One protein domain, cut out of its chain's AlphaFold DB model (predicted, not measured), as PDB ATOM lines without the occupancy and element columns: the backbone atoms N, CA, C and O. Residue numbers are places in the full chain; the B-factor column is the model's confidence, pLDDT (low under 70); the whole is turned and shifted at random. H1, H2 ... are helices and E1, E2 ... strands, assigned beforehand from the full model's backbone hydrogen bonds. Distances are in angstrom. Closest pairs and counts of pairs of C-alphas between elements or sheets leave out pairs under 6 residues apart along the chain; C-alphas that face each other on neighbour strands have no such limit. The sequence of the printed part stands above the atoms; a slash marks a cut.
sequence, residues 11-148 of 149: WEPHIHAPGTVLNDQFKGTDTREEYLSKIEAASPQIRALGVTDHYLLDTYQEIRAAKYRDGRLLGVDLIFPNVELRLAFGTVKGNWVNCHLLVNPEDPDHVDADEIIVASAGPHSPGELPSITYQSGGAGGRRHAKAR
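Overview. This is residues 11 to 148 of the 149 residues of an uncharacterized protein of Rhizobium subbaraonis (UniProt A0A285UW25). A curled sheet of four strands, E1 to E4, has H2 packed over one face, while H1 only grazes it. A second, small sheet of three short strands, E5 to E7, makes a separate part, with E5 near the long strand E3. The 138 printed residues hold two named helices and seven named strands, in the order E1 H1 E2 H2 E3 E4 E5 E6 E7; the larger sheet runs E1 E2 E3 E4 and is mixed, the smaller runs E5 E6 E7 and is antiparallel. The class is mixed, helices and strands, with 68 residues, under half, in named elements. The whole is compact, with a radius of gyration of the C-alphas of 16.5 A and spans of 46 by 40 by 27 A.

Arrangement. E1, residues 11 to 15, is an edge strand, parallel to E2, residues 46 to 54; N 50 and O 12 are 2.8 A apart, within hydrogen-bond range. H1, residues 31 to 40, is only just on this strongly twisted sheet, with 5 pairs of C-alphas within 10 A, and only grazes it with residues 39 to 40. H2, residues 58 to 68, is on the sheet at a height of 9.5 A, and runs along the strands, at 9 degrees to E2 on the local plane; their closest C-alphas, of Val 51 and Tyr 60, are 5.4 A apart. H1 and H2 are near each other, and in both every O i to N i+4 pair is within hydrogen-bond range. E3, residues 78 to 90, is parallel to E2, with N 84 and O 53 at 2.8 A. E1, H1, E2 and E2, H2, E3 are strand-helix-strand units, two parallel neighbour strands with a helix between, each with a right-handed crossover. E3 bends by 55 degrees at residue 87 and forms a hairpin with the antiparallel edge strand E4, residues 96 to 102, with N 85 and O 99 at 2.8 A. E5, residues 118 to 121, E6, residues 132 to 136, and E7, residues 143 to 146, form a meander, each strand the antiparallel neighbour of the one before; N 118 and O 135 are 2.8 A apart, N 143 and O 136 3.3 A. E5 and E3 are near each other, but E4 and E5 are apart.

Along the chain. E1 begins at C-alpha 11 (188.537, 125.558, 103.798). H1 is 14.3 A long, E2 22.2 A, H2 15.5 A, E3 32.8 A and E4 19.2 A. E3 ends at C-alpha 90 (176.079, 148.408, 91.407), and E7 at C-alpha 146 (194.936, 138.735, 83.979).

Size, cuts and confidence. The C-alphas farthest apart, of Asp 70 and Pro 126, are 48.8 A apart. The printed part has no cut; the links E1 to H1 and E4 to E5 are long. Mean pLDDT of the printed part is 78.8, and 41 residues are under 70, among them 113 to 122 and 126 to 148.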
ATOM      1  N   TRP A  11     187.904 124.293 104.147       96.06
ATOM      2  CA  TRP A  11     188.537 125.558 103.798       96.06
ATOM      3  C   TRP A  11     187.549 126.684 104.077       96.06
ATOM      4  O   TRP A  11     186.377 126.565 103.731       96.06
ATOM      5  N   GLU A  12     188.034 127.764 104.674       96.44
ATOM      6  CA  GLU A  12     187.259 128.974 104.933       96.44
ATOM      7  C   GLU A  12     187.951 130.153 104.236       96.44
ATOM      8  O   GLU A  12     188.805 130.803 104.833       96.44
ATOM      9  N   PRO A  13     187.671 130.399 102.945       93.25
ATOM     10  CA  PRO A  13     188.409 131.381 102.150       93.25
ATOM     11  C   PRO A  13     187.945 132.828 102.364       93.25
ATOM     12  O   PRO A  13     188.599 133.745 101.875       93.25
ATOM     13  N   HIS A  14     186.805 133.032 103.028       94.25
ATOM     14  CA  HIS A  14     186.187 134.341 103.195       94.25
ATOM     15  C   HIS A  14     185.675 134.519 104.629       94.25
ATOM     16  O   HIS A  14     184.493 134.314 104.905       94.25
ATOM     17  N   ILE A  15     186.571 134.890 105.543       91.44
ATOM     18  CA  ILE A  15     186.223 135.245 106.922       91.44
ATOM     19  C   ILE A  15     186.888 136.573 107.279       91.44
ATOM     20  O   ILE A  15     188.108 136.704 107.213       91.44
ATOM     21  N   HIS A  16     186.081 137.538 107.714       92.44
ATOM     22  CA  HIS A  16     186.580 138.774 108.308       92.44
ATOM     23  C   HIS A  16     187.057 138.538 109.743       92.44
ATOM     24  O   HIS A  16     186.369 137.885 110.533       92.44
ATOM     25  N   ALA A  17     188.210 139.107 110.087       89.94
ATOM     26  CA  ALA A  17     188.742 139.086 111.443       89.94
ATOM     27  C   ALA A  17     188.335 140.352 112.231       89.94
ATOM     28  O   ALA A  17     187.949 141.358 111.626       89.94
ATOM     29  N   PRO A  18     188.395 140.318 113.577       89.19
ATOM     30  CA  PRO A  18     188.148 141.493 114.412       89.19
ATOM     31  C   PRO A  18     189.026 142.676 114.006       89.19
ATOM     32  O   PRO A  18     190.215 142.491 113.758       89.19
ATOM     33  N   GLY A  19     188.454 143.880 113.964       82.38
ATOM     34  CA  GLY A  19     189.169 145.088 113.551       82.38
ATOM     35  C   GLY A  19     189.191 145.352 112.041       82.38
ATOM     36  O   GLY A  19     189.784 146.348 111.631       82.38
ATOM     37  N   THR A  20     188.541 144.527 111.203       78.62
ATOM     38  CA  THR A  20     188.371 144.853 109.771       78.62
ATOM     39  C   THR A  20     187.673 146.210 109.601       78.62
ATOM     40  O   THR A  20     186.684 146.511 110.265       78.62
ATOM     41  N   VAL A  21     188.145 147.043 108.672       73.62
ATOM     42  CA  VAL A  21     187.632 148.419 108.504       73.62
ATOM     43  C   VAL A  21     186.147 148.457 108.128       73.62
ATOM     44  O   VAL A  21     185.407 149.347 108.549       73.62
ATOM     45  N   LEU A  22     185.697 147.487 107.333       67.81
ATOM     46  CA  LEU A  22     184.292 147.313 106.984       67.81
ATOM     47  C   LEU A  22     183.837 145.916 107.406       67.81
ATOM     48  O   LEU A  22     184.590 144.947 107.302       67.81
ATOM     49  N   ASN A  23     182.583 145.838 107.854       70.75
ATOM     50  CA  ASN A  23     181.943 144.633 108.387       70.75
ATOM     51  C   ASN A  23     182.588 144.061 109.665       70.75
ATOM     52  O   ASN A  23     182.512 142.852 109.886       70.75
ATOM     53  N   ASP A  24     183.147 144.904 110.543       79.19
ATOM     54  CA  ASP A  24     183.518 144.454 111.888       79.19
ATOM     55  C   ASP A  24     182.257 144.138 112.701       79.19
ATOM     56  O   ASP A  24     181.469 145.014 113.068       79.19
ATOM     57  N   GLN A  25     182.041 142.848 112.945       81.00
ATOM     58  CA  GLN A  25     180.921 142.342 113.736       81.00
ATOM     59  C   GLN A  25     181.352 141.923 115.145       81.00
ATOM     60  O   GLN A  25     180.534 141.412 115.914       81.00
ATOM     61  N   PHE A  26     182.614 142.143 115.502       81.50
ATOM     62  CA  PHE A  26     183.167 141.755 116.784       81.50
ATOM     63  C   PHE A  26     183.031 142.907 117.785       81.50
ATOM     64  O   PHE A  26     183.324 144.064 117.495       81.50
ATOM     65  N   LYS A  27     182.536 142.604 118.988       77.44
ATOM     66  CA  LYS A  27     182.314 143.587 120.059       77.44
ATOM     67  C   LYS A  27     182.896 143.052 121.362       77.44
ATOM     68  O   LYS A  27     182.700 141.880 121.663       77.44
ATOM     69  N   GLY A  28     183.545 143.912 122.145       75.19
ATOM     70  CA  GLY A  28     184.143 143.550 123.437       75.19
ATOM     71  C   GLY A  28     185.669 143.655 123.445       75.19
ATOM     72  O   GLY A  28     186.262 144.154 122.494       75.19
ATOM     73  N   THR A  29     186.291 143.223 124.543       65.81
ATOM     74  CA  THR A  29     187.724 143.424 124.822       65.81
ATOM     75  C   THR A  29     188.635 142.293 124.332       65.81
ATOM     76  O   THR A  29     189.798 142.561 124.061       65.81
ATOM     77  N   ASP A  30     188.115 141.073 124.136       73.88
ATOM     78  CA  ASP A  30     188.916 139.867 123.826       73.88
ATOM     79  C   ASP A  30     188.572 139.231 122.468       73.88
ATOM     80  O   ASP A  30     188.734 138.031 122.234       73.88
ATOM     81  N   THR A  31     188.091 140.049 121.534       85.56
ATOM     82  CA  THR A  31     187.527 139.600 120.252       85.56
ATOM     83  C   THR A  31     188.496 138.762 119.419       85.56
ATOM     84  O   THR A  31     188.080 137.787 118.792       85.56
ATOM     85  N   ARG A  32     189.793 139.093 119.438       89.56
ATOM     86  CA  ARG A  32     190.838 138.351 118.717       89.56
ATOM     87  C   ARG A  32     191.123 136.981 119.326       89.56
ATOM     88  O   ARG A  32     191.263 136.014 118.580       89.56
ATOM     89  N   GLU A  33     191.184 136.876 120.649       92.62
ATOM     90  CA  GLU A  33     191.419 135.594 121.321       92.62
ATOM     91  C   GLU A  33     190.245 134.637 121.100       92.62
ATOM     92  O   GLU A  33     190.431 133.471 120.744       92.62
ATOM     93  N   GLU A  34     189.021 135.152 121.221       92.81
ATOM     94  CA  GLU A  34     187.814 134.385 120.921       92.81
ATOM     95  C   GLU A  34     187.752 133.950 119.456       92.81
ATOM     96  O   GLU A  34     187.355 132.822 119.161       92.81
ATOM     97  N   TYR A  35     188.132 134.834 118.531       94.38
ATOM     98  CA  TYR A  35     188.173 134.538 117.102       94.38
ATOM     99  C   TYR A  35     189.130 133.380 116.792       94.38
ATOM    100  O   TYR A  35     188.725 132.395 116.170       94.38
ATOM    101  N   LEU A  36     190.372 133.457 117.283       96.50
ATOM    102  CA  LEU A  36     191.372 132.400 117.108       96.50
ATOM    103  C   LEU A  36     190.905 131.085 117.745       96.50
ATOM    104  O   LEU A  36     190.939 130.042 117.092       96.50
ATOM    105  N   SER A  37     190.384 131.147 118.971       96.38
ATOM    106  CA  SER A  37     189.867 129.977 119.688       96.38
ATOM    107  C   SER A  37     188.719 129.295 118.940       96.38
ATOM    108  O   SER A  37     188.663 128.067 118.871       96.38
ATOM    109  N   LYS A  38     187.813 130.066 118.323       96.06
ATOM    110  CA  LYS A  38     186.716 129.521 117.505       96.06
ATOM    111  C   LYS A  38     187.225 128.807 116.254       96.06
ATOM    112  O   LYS A  38     186.671 127.769 115.897       96.06
ATOM    113  N   ILE A  39     188.270 129.324 115.607       97.19
ATOM    114  CA  ILE A  39     188.904 128.657 114.458       97.19
ATOM    115  C   ILE A  39     189.571 127.350 114.900       97.19
ATOM    116  O   ILE A  39     189.406 126.322 114.244       97.19
ATOM    117  N   GLU A  40     190.289 127.366 116.022       97.81
ATOM    118  CA  GLU A  40     190.985 126.191 116.561       97.81
ATOM    119  C   GLU A  40     190.017 125.093 117.017       97.81
ATOM    120  O   GLU A  40     190.292 123.909 116.817       97.81
ATOM    121  N   ALA A  41     188.867 125.480 117.573       97.50
ATOM    122  CA  ALA A  41     187.814 124.571 118.017       97.50
ATOM    123  C   ALA A  41     186.872 124.104 116.889       97.50
ATOM    124  O   ALA A  41     185.978 123.290 117.132       97.50
ATOM    125  N   ALA A  42     187.029 124.616 115.664       97.00
ATOM    126  CA  ALA A  42     186.137 124.300 114.557       97.00
ATOM    127  C   ALA A  42     186.167 122.801 114.210       97.00
ATOM    128  O   ALA A  42     187.227 122.190 114.070       97.00
ATOM    129  N   SER A  43     184.983 122.215 114.011       95.31
ATOM    130  CA  SER A  43     184.819 120.826 113.578       95.31
ATOM    131  C   SER A  43     183.902 120.755 112.349       95.31
ATOM    132  O   SER A  43     182.789 121.284 112.410       95.31
ATOM    133  N   PRO A  44     184.328 120.150 111.223       94.44
ATOM    134  CA  PRO A  44     185.678 119.650 110.952       94.44
ATOM    135  C   PRO A  44     186.739 120.753 111.055       94.44
ATOM    136  O   PRO A  44     186.426 121.927 110.843       94.44
ATOM    137  N   GLN A  45     187.979 120.361 111.370       97.00
ATOM    138  CA  GLN A  45     189.096 121.296 111.513       97.00
ATOM    139  C   GLN A  45     189.324 122.068 110.214       97.00
ATOM    140  O   GLN A  45     189.418 121.476 109.136       97.00
ATOM    141  N   ILE A  46     189.436 123.388 110.333       97.81
ATOM    142  CA  ILE A  46     189.768 124.275 109.219       97.81
ATOM    143  C   ILE A  46     191.239 124.058 108.860       97.81
ATOM    144  O   ILE A  46     192.114 124.194 109.711       97.81
ATOM    145  N   ARG A  47     191.507 123.703 107.601       97.19
ATOM    146  CA  ARG A  47     192.864 123.446 107.088       97.19
ATOM    147  C   ARG A  47     193.395 124.583 106.225       97.19
ATOM    148  O   ARG A  47     194.605 124.724 106.120       97.19
ATOM    149  N   ALA A  48     192.523 125.414 105.661       96.62
ATOM    150  CA  ALA A  48     192.917 126.642 104.981       96.62
ATOM    151  C   ALA A  48     192.013 127.801 105.402       96.62
ATOM    152  O   ALA A  48     190.793 127.632 105.469       96.62
ATOM    153  N   LEU A  49     192.618 128.954 105.667       97.44
ATOM    154  CA  LEU A  49     191.952 130.162 106.137       97.44
ATOM    155  C   LEU A  49     192.344 131.351 105.254       97.44
ATOM    156  O   LEU A  49     193.506 131.754 105.227       97.44
ATOM    157  N   GLY A  50     191.364 131.917 104.556       96.19
ATOM    158  CA  GLY A  50     191.481 133.212 103.901       96.19
ATOM    159  C   GLY A  50     191.033 134.306 104.863       96.19
ATOM    160  O   GLY A  50     189.873 134.312 105.277       96.19
ATOM    161  N   VAL A  51     191.944 135.208 105.232       95.44
ATOM    162  CA  VAL A  51     191.608 136.367 106.071       95.44
ATOM    163  C   VAL A  51     191.131 137.483 105.158       95.44
ATOM    164  O   VAL A  51     191.892 137.942 104.304       95.44
ATOM    165  N   THR A  52     189.862 137.861 105.302       93.50
ATOM    166  CA  THR A  52     189.230 138.841 104.425       93.50
ATOM    167  C   THR A  52     189.289 140.239 105.005       93.50
ATOM    168  O   THR A  52     188.581 140.551 105.961       93.50
ATOM    169  N   ASP A  53     190.068 141.093 104.355       86.50
ATOM    170  CA  ASP A  53     190.210 142.503 104.690       86.50
ATOM    171  C   ASP A  53     189.629 143.379 103.580       86.50
ATOM    172  O   ASP A  53     189.710 143.059 102.394       86.50
ATOM    173  N   HIS A  54     189.052 144.518 103.959       84.12
ATOM    174  CA  HIS A  54     188.600 145.511 102.990       84.12
ATOM    175  C   HIS A  54     189.740 146.457 102.629       84.12
ATOM    176  O   HIS A  54     190.135 147.279 103.453       84.12
ATOM    177  N   TYR A  55     190.221 146.371 101.385       77.94
ATOM    178  CA  TYR A  55     191.282 147.215 100.803       77.94
ATOM    179  C   TYR A  55     192.660 147.189 101.493       77.94
ATOM    180  O   TYR A  55     193.586 147.813 100.985       77.94
ATOM    181  N   LEU A  56     192.801 146.503 102.625       82.56
ATOM    182  CA  LEU A  56     193.996 146.481 103.469       82.56
ATOM    183  C   LEU A  56     194.425 145.036 103.745       82.56
ATOM    184  O   LEU A  56     193.826 144.099 103.222       82.56
ATOM    185  N   LEU A  57     195.468 144.871 104.561       87.44
ATOM    186  CA  LEU A  57     196.003 143.573 104.986       87.44
ATOM    187  C   LEU A  57     196.272 143.521 106.500       87.44
ATOM    188  O   LEU A  57     197.011 142.654 106.970       87.44
ATOM    189  N   ASP A  58     195.753 144.481 107.265       88.25
ATOM    190  CA  ASP A  58     196.125 144.674 108.669       88.25
ATOM    191  C   ASP A  58     195.745 143.453 109.513       88.25
ATOM    192  O   ASP A  58     196.593 142.881 110.209       88.25
ATOM    193  N   THR A  59     194.500 142.978 109.392       91.38
ATOM    194  CA  THR A  59     194.065 141.814 110.166       91.38
ATOM    195  C   THR A  59     194.702 140.528 109.642       91.38
ATOM    196  O   THR A  59     195.071 139.661 110.437       91.38
ATOM    197  N   TYR A  60     194.951 140.411 108.332       93.88
ATOM    198  CA  TYR A  60     195.759 139.320 107.786       93.88
ATOM    199  C   TYR A  60     197.147 139.249 108.437       93.88
ATOM    200  O   TYR A  60     197.549 138.179 108.902       93.88
ATOM    201  N   GLN A  61     197.872 140.369 108.518       92.69
ATOM    202  CA  GLN A  61     199.204 140.422 109.127       92.69
ATOM    203  C   GLN A  61     199.168 140.032 110.608       92.69
ATOM    204  O   GLN A  61     200.039 139.300 111.089       92.69
ATOM    205  N   GLU A  62     198.133 140.456 111.325       93.56
ATOM    206  CA  GLU A  62     197.911 140.088 112.716       93.56
ATOM    207  C   GLU A  62     197.677 138.585 112.915       93.56
ATOM    208  O   GLU A  62     198.323 137.966 113.768       93.56
ATOM    209  N   ILE A  63     196.786 137.985 112.121       95.38
ATOM    210  CA  ILE A  63     196.477 136.550 112.171       95.38
ATOM    211  C   ILE A  63     197.684 135.717 111.723       95.38
ATOM    212  O   ILE A  63     198.004 134.691 112.332       95.38
ATOM    213  N   ARG A  64     198.414 136.185 110.708       95.00
ATOM    214  CA  ARG A  64     199.690 135.609 110.276       95.00
ATOM    215  C   ARG A  64     200.696 135.598 111.425       95.00
ATOM    216  O   ARG A  64     201.330 134.571 111.675       95.00
ATOM    217  N   ALA A  65     200.824 136.701 112.157       95.12
ATOM    218  CA  ALA A  65     201.719 136.771 113.302       95.12
ATOM    219  C   ALA A  65     201.277 135.833 114.440       95.12
ATOM    220  O   ALA A  65     202.121 135.132 114.996       95.12
ATOM    221  N   ALA A  66     199.969 135.716 114.706       96.56
ATOM    222  CA  ALA A  66     199.447 134.747 115.672       96.56
ATOM    223  C   ALA A  66     199.877 133.309 115.332       96.56
ATOM    224  O   ALA A  66     200.303 132.561 116.213       96.56
ATOM    225  N   LYS A  67     199.829 132.930 114.046       95.94
ATOM    226  CA  LYS A  67     200.278 131.606 113.597       95.94
ATOM    227  C   LYS A  67     201.789 131.420 113.719       95.94
ATOM    228  O   LYS A  67     202.240 130.438 114.302       95.94
ATOM    229  N   TYR A  68     202.575 132.315 113.124       94.50
ATOM    230  CA  TYR A  68     204.005 132.063 112.910       94.50
ATOM    231  C   TYR A  68     204.910 132.530 114.050       94.50
ATOM    232  O   TYR A  68     206.001 131.990 114.208       94.50
ATOM    233  N   ARG A  69     204.478 133.516 114.838       95.50
ATOM    234  CA  ARG A  69     205.239 134.038 115.980       95.50
ATOM    235  C   ARG A  69     204.691 133.523 117.307       95.50
ATOM    236  O   ARG A  69     205.476 133.139 118.165       95.50
ATOM    237  N   ASP A  70     203.368 133.480 117.447       96.50
ATOM    238  CA  ASP A  70     202.722 133.213 118.739       96.50
ATOM    239  C   ASP A  70     202.282 131.736 118.892       96.50
ATOM    240  O   ASP A  70     201.784 131.333 119.941       96.50
ATOM    241  N   GLY A  71     202.487 130.905 117.859       96.38
ATOM    242  CA  GLY A  71     202.260 129.453 117.901       96.38
ATOM    243  C   GLY A  71     200.790 129.016 117.862       96.38
ATOM    244  O   GLY A  71     200.481 127.882 118.225       96.38
ATOM    245  N   ARG A  72     199.876 129.894 117.434       97.56
ATOM    246  CA  ARG A  72     198.438 129.607 117.291       97.56
ATOM    247  C   ARG A  72     198.109 128.958 115.947       97.56
ATOM    248  O   ARG A  72     198.954 128.862 115.058       97.56
ATOM    249  N   LEU A  73     196.865 128.507 115.775       97.25
ATOM    250  CA  LEU A  73     196.349 127.993 114.497       97.25
ATOM    251  C   LEU A  73     197.185 126.827 113.927       97.25
ATOM    252  O   LEU A  73     197.341 126.685 112.710       97.25
ATOM    253  N   LEU A  74     197.732 125.970 114.799       96.25
ATOM    254  CA  LEU A  74     198.577 124.829 114.408       96.25
ATOM    255  C   LEU A  74     197.846 123.831 113.497       96.25
ATOM    256  O   LEU A  74     198.470 123.138 112.700       96.25
ATOM    257  N   GLY A  75     196.518 123.772 113.611       95.75
ATOM    258  CA  GLY A  75     195.650 122.939 112.783       95.75
ATOM    259  C   GLY A  75     195.382 123.467 111.373       95.75
ATOM    260  O   GLY A  75     194.884 122.712 110.542       95.75
ATOM    261  N   VAL A  76     195.693 124.739 111.112       97.56
ATOM    262  CA  VAL A  76     195.478 125.397 109.820       97.56
ATOM    263  C   VAL A  76     196.764 125.281 109.006       97.56
ATOM    264  O   VAL A  76     197.782 125.849 109.392       97.56
ATOM    265  N   ASP A  77     196.741 124.559 107.888       95.44
ATOM    266  CA  ASP A  77     197.913 124.358 107.025       95.44
ATOM    267  C   ASP A  77     198.270 125.617 106.234       95.44
ATOM    268  O   ASP A  77     199.444 125.936 106.071       95.44
ATOM    269  N   LEU A  78     197.250 126.340 105.763       94.94
ATOM    270  CA  LEU A  78     197.398 127.481 104.866       94.94
ATOM    271  C   LEU A  78     196.648 128.699 105.413       94.94
ATOM    272  O   LEU A  78     195.445 128.625 105.659       94.94
ATOM    273  N   ILE A  79     197.341 129.831 105.551       95.88
ATOM    274  CA  ILE A  79     196.717 131.139 105.794       95.88
ATOM    275  C   ILE A  79     197.094 132.065 104.641       95.88
ATOM    276  O   ILE A  79     198.281 132.230 104.361       95.88
ATOM    277  N   PHE A  80     196.102 132.669 103.987       94.75
ATOM    278  CA  PHE A  80     196.308 133.545 102.831       94.75
ATOM    279  C   PHE A  80     195.489 134.839 102.929       94.75
ATOM    280  O   PHE A  80     194.436 134.841 103.577       94.75
ATOM    281  N   PRO A  81     195.950 135.937 102.304       93.31
ATOM    282  CA  PRO A  81     195.185 137.169 102.256       93.31
ATOM    283  C   PRO A  81     194.069 137.082 101.216       93.31
ATOM    284  O   PRO A  81     194.276 136.623 100.087       93.31
ATOM    285  N   ASN A  82     192.892 137.567 101.594       93.62
ATOM    286  CA  ASN A  82     191.763 137.778 100.703       93.62
ATOM    287  C   ASN A  82     191.363 139.258 100.765       93.62
ATOM    288  O   ASN A  82     190.721 139.694 101.715       93.62
ATOM    289  N   VAL A  83     191.722 140.040  99.753       89.31
ATOM    290  CA  VAL A  83     191.354 141.460  99.713       89.31
ATOM    291  C   VAL A  83     189.972 141.598  99.083       89.31
ATOM    292  O   VAL A  83     189.790 141.307  97.898       89.31
ATOM    293  N   GLU A  84     188.995 142.051  99.868       89.25
ATOM    294  CA  GLU A  84     187.655 142.382  99.392       89.25
ATOM    295  C   GLU A  84     187.607 143.834  98.899       89.25
ATOM    296  O   GLU A  84     187.887 144.791  99.626       89.25
ATOM    297  N   LEU A  85     187.240 143.993  97.631       84.75
ATOM    298  CA  LEU A  85     187.123 145.269  96.940       84.75
ATOM    299  C   LEU A  85     185.670 145.491  96.545       84.75
ATOM    300  O   LEU A  85     185.064 144.652  95.881       84.75
ATOM    301  N   ARG A  86     185.116 146.658  96.864       81.62
ATOM    302  CA  ARG A  86     183.805 147.067  96.363       81.62
ATOM    303  C   ARG A  86     183.956 147.830  95.053       81.62
ATOM    304  O   ARG A  86     184.644 148.849  94.992       81.62
ATOM    305  N   LEU A  87     183.299 147.341  94.006       78.00
ATOM    306  CA  LEU A  87     183.266 147.998  92.704       78.00
ATOM    307  C   LEU A  87     182.281 149.172  92.738       78.00
ATOM    308  O   LEU A  87     181.210 149.094  93.340       78.00
ATOM    309  N   ALA A  88     182.645 150.266  92.066       69.75
ATOM    310  CA  ALA A  88     181.853 151.498  92.052       69.75
ATOM    311  C   ALA A  88     180.523 151.372  91.283       69.75
ATOM    312  O   ALA A  88     179.653 152.229  91.417       69.75
ATOM    313  N   PHE A  89     180.353 150.321  90.479       69.00
ATOM    314  CA  PHE A  89     179.107 150.036  89.774       69.00
ATOM    315  C   PHE A  89     178.294 148.985  90.533       69.00
ATOM    316  O   PHE A  89     178.777 147.900  90.862       69.00
ATOM    317  N   GLY A  90     177.041 149.329  90.822       65.88
ATOM    318  CA  GLY A  90     176.079 148.408  91.407       65.88
ATOM    319  C   GLY A  90     175.461 147.485  90.359       65.88
ATOM    320  O   GLY A  90     175.461 147.758  89.160       65.88
ATOM    321  N   THR A  91     174.882 146.388  90.829       70.38
ATOM    322  CA  THR A  91     173.979 145.548  90.037       70.38
ATOM    323  C   THR A  91     172.731 146.332  89.616       70.38
ATOM    324  O   THR A  91     172.405 147.364  90.198       70.38
ATOM    325  N   VAL A  92     171.954 145.793  88.670       65.44
ATOM    326  CA  VAL A  92     170.667 146.369  88.213       65.44
ATOM    327  C   VAL A  92     169.700 146.678  89.373       65.44
ATOM    328  O   VAL A  92     168.846 147.549  89.255       65.44
ATOM    329  N   LYS A  93     169.843 145.995  90.518       74.50
ATOM    330  CA  LYS A  93     169.030 146.196  91.730       74.50
ATOM    331  C   LYS A  93     169.642 147.172  92.750       74.50
ATOM    332  O   LYS A  93     169.118 147.283  93.851       74.50
ATOM    333  N   GLY A  94     170.749 147.840  92.425       69.75
ATOM    334  CA  GLY A  94     171.436 148.786  93.314       69.75
ATOM    335  C   GLY A  94     172.345 148.146  94.369       69.75
ATOM    336  O   GLY A  94     172.958 148.867  95.150       69.75
ATOM    337  N   ASN A  95     172.476 146.814  94.394       75.31
ATOM    338  CA  ASN A  95     173.416 146.146  95.297       75.31
ATOM    339  C   ASN A  95     174.853 146.315  94.808       75.31
ATOM    340  O   ASN A  95     175.108 146.226  93.606       75.31
ATOM    341  N   TRP A  96     175.779 146.477  95.747       77.00
ATOM    342  CA  TRP A  96     177.212 146.509  95.481       77.00
ATOM    343  C   TRP A  96     177.718 145.184  94.909       77.00
ATOM    344  O   TRP A  96     177.229 144.115  95.274       77.00
ATOM    345  N   VAL A  97     178.720 145.266  94.035       79.62
ATOM    346  CA  VAL A  97     179.492 144.105  93.588       79.62
ATOM    347  C   VAL A  97     180.811 144.108  94.348       79.62
ATOM    348  O   VAL A  97     181.587 145.056  94.228       79.62
ATOM    349  N   ASN A  98     181.054 143.054  95.122       83.75
ATOM    350  CA  ASN A  98     182.341 142.827  95.763       83.75
ATOM    351  C   ASN A  98     183.181 141.880  94.894       83.75
ATOM    352  O   ASN A  98     182.675 140.895  94.354       83.75
ATOM    353  N   CYS A  99     184.461 142.190  94.751       84.69
ATOM    354  CA  CYS A  99     185.464 141.361  94.102       84.69
ATOM    355  C   CYS A  99     186.484 140.925  95.154       84.69
ATOM    356  O   CYS A  99     186.872 141.726  95.999       84.69
ATOM    357  N   HIS A 100     186.922 139.672  95.079       87.94
ATOM    358  CA  HIS A 100     187.940 139.124  95.965       87.94
ATOM    359  C   HIS A 100     189.231 138.905  95.195       87.94
ATOM    360  O   HIS A 100     189.243 138.186  94.192       87.94
ATOM    361  N   LEU A 101     190.315 139.489  95.689       86.00
ATOM    362  CA  LEU A 101     191.660 139.169  95.244       86.00
ATOM    363  C   LEU A 101     192.305 138.232  96.263       86.00
ATOM    364  O   LEU A 101     192.608 138.633  97.385       86.00
ATOM    365  N   LEU A 102     192.526 136.983  95.854       87.25
ATOM    366  CA  LEU A 102     193.301 136.027  96.638       87.25
ATOM    367  C   LEU A 102     194.775 136.185  96.283       87.25
ATOM    368  O   LEU A 102     195.160 136.002  95.126       87.25
ATOM    369  N   VAL A 103     195.584 136.540  97.273       85.00
ATOM    370  CA  VAL A 103     197.013 136.796  97.088       85.00
ATOM    371  C   VAL A 103     197.798 135.538  97.462       85.00
ATOM    372  O   VAL A 103     197.444 134.837  98.410       85.00
ATOM    373  N   ASN A 104     198.851 135.220  96.705       84.06
ATOM    374  CA  ASN A 104     199.707 134.073  97.007       84.06
ATOM    375  C   ASN A 104     200.539 134.352  98.277       84.06
ATOM    376  O   ASN A 104     201.411 135.217  98.221       84.06
ATOM    377  N   PRO A 105     200.340 133.623  99.393       86.44
ATOM    378  CA  PRO A 105     201.095 133.856 100.627       86.44
ATOM    379  C   PRO A 105     202.559 133.385 100.562       86.44
ATOM    380  O   PRO A 105     203.317 133.625 101.500       86.44
ATOM    381  N   GLU A 106     202.958 132.675  99.501       84.75
ATOM    382  CA  GLU A 106     204.351 132.261  99.276       84.75
ATOM    383  C   GLU A 106     205.189 133.330  98.559       84.75
ATOM    384  O   GLU A 106     206.415 133.221  98.537       84.75
ATOM    385  N   ASP A 107     204.562 134.352  97.966       82.19
ATOM    386  CA  ASP A 107     205.295 135.478  97.382       82.19
ATOM    387  C   ASP A 107     205.947 136.280  98.524       82.19
ATOM    388  O   ASP A 107     205.224 136.704  99.418       82.19
ATOM    389  N   PRO A 108     207.274 136.481  98.576       79.19
ATOM    390  CA  PRO A 108     207.922 137.160  99.702       79.19
ATOM    391  C   PRO A 108     207.396 138.580  99.960       79.19
ATOM    392  O   PRO A 108     207.429 139.013 101.111       79.19
ATOM    393  N   ASP A 109     206.847 139.241  98.938       79.75
ATOM    394  CA  ASP A 109     206.441 140.649  98.986       79.75
ATOM    395  C   ASP A 109     204.927 140.823  99.277       79.75
ATOM    396  O   ASP A 109     204.419 141.940  99.326       79.75
ATOM    397  N   HIS A 110     204.167 139.738  99.504       82.31
ATOM    398  CA  HIS A 110     202.688 139.758  99.613       82.31
ATOM    399  C   HIS A 110     202.092 140.583 100.770       82.31
ATOM    400  O   HIS A 110     200.870 140.729 100.845       82.31
ATOM    401  N   VAL A 111     202.917 141.049 101.711       79.81
ATOM    402  CA  VAL A 111     202.512 141.870 102.867       79.81
ATOM    403  C   VAL A 111     203.123 143.265 102.857       79.81
ATOM    404  O   VAL A 111     202.884 144.023 103.797       79.81
ATOM    405  N   ASP A 112     203.919 143.610 101.845       70.38
ATOM    406  CA  ASP A 112     204.587 144.903 101.830       70.38
ATOM    407  C   ASP A 112     203.564 146.033 101.665       70.38
ATOM    408  O   ASP A 112     202.791 146.091 100.709       70.38
ATOM    409  N   ALA A 113     203.574 146.952 102.636       50.28
ATOM    410  CA  ALA A 113     202.595 148.030 102.810       50.28
ATOM    411  C   ALA A 113     202.554 149.055 101.656       50.28
ATOM    412  O   ALA A 113     201.660 149.899 101.615       50.28
ATOM    413  N   ASP A 114     203.502 148.975 100.722       50.31
ATOM    414  CA  ASP A 114     203.562 149.824  99.533       50.31
ATOM    415  C   ASP A 114     202.764 149.248  98.349       50.31
ATOM    416  O   ASP A 114     202.634 149.911  97.318       50.31
ATOM    417  N   GLU A 115     202.232 148.025  98.459       56.94
ATOM    418  CA  GLU A 115     201.458 147.381  97.397       56.94
ATOM    419  C   GLU A 115     200.069 148.021  97.244       56.94
ATOM    420  O   GLU A 115     199.057 147.562  97.775       56.94
ATOM    421  N   ILE A 116     199.992 149.086  96.445       56.16
ATOM    422  CA  ILE A 116     198.707 149.597  95.968       56.16
ATOM    423  C   ILE A 116     198.189 148.640  94.896       56.16
ATOM    424  O   ILE A 116     198.762 148.527  93.810       56.16
ATOM    425  N   ILE A 117     197.058 147.994  95.170       61.06
ATOM    426  CA  ILE A 117     196.309 147.244  94.164       61.06
ATOM    427  C   ILE A 117     195.345 148.203  93.464       61.06
ATOM    428  O   ILE A 117     194.293 148.568  93.990       61.06
ATOM    429  N   VAL A 118     195.684 148.598  92.238       59.56
ATOM    430  CA  VAL A 118     194.784 149.338  91.349       59.56
ATOM    431  C   VAL A 118     194.099 148.349  90.419       59.56
ATOM    432  O   VAL A 118     194.676 147.901  89.427       59.56
ATOM    433  N   ALA A 119     192.847 148.014  90.719       61.88
ATOM    434  CA  ALA A 119     192.000 147.225  89.834       61.88
ATOM    435  C   ALA A 119     191.169 148.138  88.919       61.88
ATOM    436  O   ALA A 119     190.510 149.071  89.368       61.88
ATOM    437  N   SER A 120     191.189 147.856  87.618       56.94
ATOM    438  CA  SER A 120     190.355 148.493  86.600       56.94
ATOM    439  C   SER A 120     189.421 147.459  85.977       56.94
ATOM    440  O   SER A 120     189.857 146.383  85.563       56.94
ATOM    441  N   ALA A 121     188.138 147.803  85.890       65.38
ATOM    442  CA  ALA A 121     187.133 147.020  85.184       65.38
ATOM    443  C   ALA A 121     186.917 147.606  83.781       65.38
ATOM    444  O   ALA A 121     186.663 148.800  83.629       65.38
ATOM    445  N   GLY A 122     187.038 146.762  82.758       69.81
ATOM    446  CA  GLY A 122     186.721 147.108  81.374       69.81
ATOM    447  C   GLY A 122     185.210 147.100  81.083       69.81
ATOM    448  O   GLY A 122     184.405 146.795  81.965       69.81
ATOM    449  N   PRO A 123     184.812 147.415  79.837       72.69
ATOM    450  CA  PRO A 123     183.421 147.315  79.387       72.69
ATOM    451  C   PRO A 123     182.833 145.909  79.613       72.69
ATOM    452  O   PRO A 123     183.566 144.920  79.551       72.69
ATOM    453  N   HIS A 124     181.517 145.814  79.836       60.62
ATOM    454  CA  HIS A 124     180.803 144.538  79.979       60.62
ATOM    455  C   HIS A 124     179.474 144.531  79.215       60.62
ATOM    456  O   HIS A 124     178.845 145.578  79.041       60.62
ATOM    457  N   SER A 125     179.049 143.341  78.789       72.69
ATOM    458  CA  SER A 125     177.711 143.092  78.246       72.69
ATOM    459  C   SER A 125     176.726 142.767  79.379       72.69
ATOM    460  O   SER A 125     177.134 142.216  80.406       72.69
ATOM    461  N   PRO A 126     175.415 143.030  79.216       63.22
ATOM    462  CA  PRO A 126     174.409 142.571  80.170       63.22
ATOM    463  C   PRO A 126     174.478 141.050  80.375       63.22
ATOM    464  O   PRO A 126     174.358 140.289  79.420       63.22
ATOM    465  N   GLY A 127     174.656 140.614  81.624       67.38
ATOM    466  CA  GLY A 127     174.778 139.196  81.985       67.38
ATOM    467  C   GLY A 127     176.206 138.639  81.964       67.38
ATOM    468  O   GLY A 127     176.395 137.489  82.349       67.38
ATOM    469  N   GLU A 128     177.204 139.439  81.583       59.31
ATOM    470  CA  GLU A 128     178.618 139.052  81.586       59.31
ATOM    471  C   GLU A 128     179.412 139.847  82.632       59.31
ATOM    472  O   GLU A 128     179.104 141.004  82.933       59.31
ATOM    473  N   LEU A 129     180.454 139.227  83.192       50.22
ATOM    474  CA  LEU A 129     181.386 139.921  84.079       50.22
ATOM    475  C   LEU A 129     182.329 140.819  83.256       50.22
ATOM    476  O   LEU A 129     182.797 140.399  82.195       50.22
ATOM    477  N   PRO A 130     182.656 142.034  83.734       60.34
ATOM    478  CA  PRO A 130     183.663 142.870  83.093       60.34
ATOM    479  C   PRO A 130     185.028 142.189  83.143       60.34
ATOM    480  O   PRO A 130     185.387 141.554  84.136       60.34
ATOM    481  N   SER A 131     185.841 142.378  82.105       62.84
ATOM    482  CA  SER A 131     187.256 142.018  82.188       62.84
ATOM    483  C   SER A 131     187.927 142.865  83.270       62.84
ATOM    484  O   SER A 131     187.897 144.094  83.181       62.84
ATOM    485  N   ILE A 132     188.545 142.223  84.262       61.16
ATOM    486  CA  ILE A 132     189.266 142.910  85.335       61.16
ATOM    487  C   ILE A 132     190.763 142.808  85.057       61.16
ATOM    488  O   ILE A 132     191.319 141.722  84.880       61.16
ATOM    489  N   THR A 133     191.422 143.957  85.022       59.12
ATOM    490  CA  THR A 133     192.881 144.062  85.048       59.12
ATOM    491  C   THR A 133     193.276 144.689  86.364       59.12
ATOM    492  O   THR A 133     192.658 145.673  86.759       59.12
ATOM    493  N   TYR A 134     194.311 144.181  87.018       58.22
ATOM    494  CA  TYR A 134     194.879 144.866  88.167       58.22
ATOM    495  C   TYR A 134     196.363 145.138  87.953       58.22
ATOM    496  O   TYR A 134     197.046 144.444  87.195       58.22
ATOM    497  N   GLN A 135     196.825 146.199  88.595       54.03
ATOM    498  CA  GLN A 135     198.230 146.491  88.807       54.03
ATOM    499  C   GLN A 135     198.457 146.426  90.309       54.03
ATOM    500  O   GLN A 135     197.738 147.085  91.055       54.03
ATOM    501  N   SER A 136     199.421 145.618  90.733       55.50
ATOM    502  CA  SER A 136     199.987 145.689  92.075       55.50
ATOM    503  C   SER A 136     201.455 146.088  91.960       55.50
ATOM    504  O   SER A 136     202.120 145.801  90.951       55.50
ATOM    505  N   GLY A 137     201.940 146.809  92.961       49.81
ATOM    506  CA  GLY A 137     203.360 147.070  93.110       49.81
ATOM    507  C   GLY A 137     203.649 148.021  94.258       49.81
ATOM    508  O   GLY A 137     203.054 149.094  94.331       49.81
ATOM    509  N   GLY A 138     204.601 147.624  95.100       54.72
ATOM    510  CA  GLY A 138     205.390 148.530  95.932       54.72
ATOM    511  C   GLY A 138     206.578 149.120  95.166       54.72
ATOM    512  O   GLY A 138     206.726 148.917  93.955       54.72
ATOM    513  N   ALA A 139     207.477 149.821  95.865       45.62
ATOM    514  CA  ALA A 139     208.654 150.491  95.289       45.62
ATOM    515  C   ALA A 139     209.600 149.588  94.440       45.62
ATOM    516  O   ALA A 139     210.528 150.100  93.813       45.62
ATOM    517  N   GLY A 140     209.364 148.269  94.381       44.12
ATOM    518  CA  GLY A 140     210.166 147.256  93.685       44.12
ATOM    519  C   GLY A 140     209.726 146.826  92.271       44.12
ATOM    520  O   GLY A 140     210.466 146.080  91.635       44.12
ATOM    521  N   GLY A 141     208.594 147.290  91.719       46.75
ATOM    522  CA  GLY A 141     208.261 147.072  90.296       46.75
ATOM    523  C   GLY A 141     206.835 146.603  89.987       46.75
ATOM    524  O   GLY A 141     206.113 146.106  90.842       46.75
ATOM    525  N   ARG A 142     206.421 146.785  88.721       42.84
ATOM    526  CA  ARG A 142     205.057 146.521  88.226       42.84
ATOM    527  C   ARG A 142     204.837 145.044  87.908       42.84
ATOM    528  O   ARG A 142     205.555 144.488  87.077       42.84
ATOM    529  N   ARG A 143     203.777 144.453  88.463       48.34
ATOM    530  CA  ARG A 143     203.307 143.109  88.100       48.34
ATOM    531  C   ARG A 143     201.940 143.196  87.415       48.34
ATOM    532  O   ARG A 143     201.073 143.976  87.801       48.34
ATOM    533  N   HIS A 144     201.767 142.413  86.352       40.69
ATOM    534  CA  HIS A 144     200.521 142.320  85.593       40.69
ATOM    535  C   HIS A 144     200.017 140.883  85.644       40.69
ATOM    536  O   HIS A 144     200.696 139.979  85.159       40.69
ATOM    537  N   ALA A 145     198.805 140.675  86.152       41.00
ATOM    538  CA  ALA A 145     198.105 139.411  85.986       41.00
ATOM    539  C   ALA A 145     196.703 139.652  85.430       41.00
ATOM    540  O   ALA A 145     196.042 140.652  85.714       41.00
ATOM    541  N   LYS A 146     196.259 138.719  84.592       31.19
ATOM    542  CA  LYS A 146     194.936 138.735  83.979       31.19
ATOM    543  C   LYS A 146     194.072 137.751  84.753       31.19
ATOM    544  O   LYS A 146     194.270 136.545  84.626       31.19
ATOM    545  N   ALA A 147     193.140 138.252  85.557       35.44
ATOM    546  CA  ALA A 147     192.145 137.395  86.181       35.44
ATOM    547  C   ALA A 147     191.190 136.903  85.081       35.44
ATOM    548  O   ALA A 147     190.410 137.676  84.525       35.44
ATOM    549  N   ARG A 148     191.308 135.628  84.705       28.19
ATOM    550  CA  ARG A 148     190.247 134.892  84.013       28.19
ATOM    551  C   ARG A 148     189.545 134.063  85.082       28.19
ATOM    552  O   ARG A 148     190.188 133.199  85.672       28.19
TER     553      ARG A 148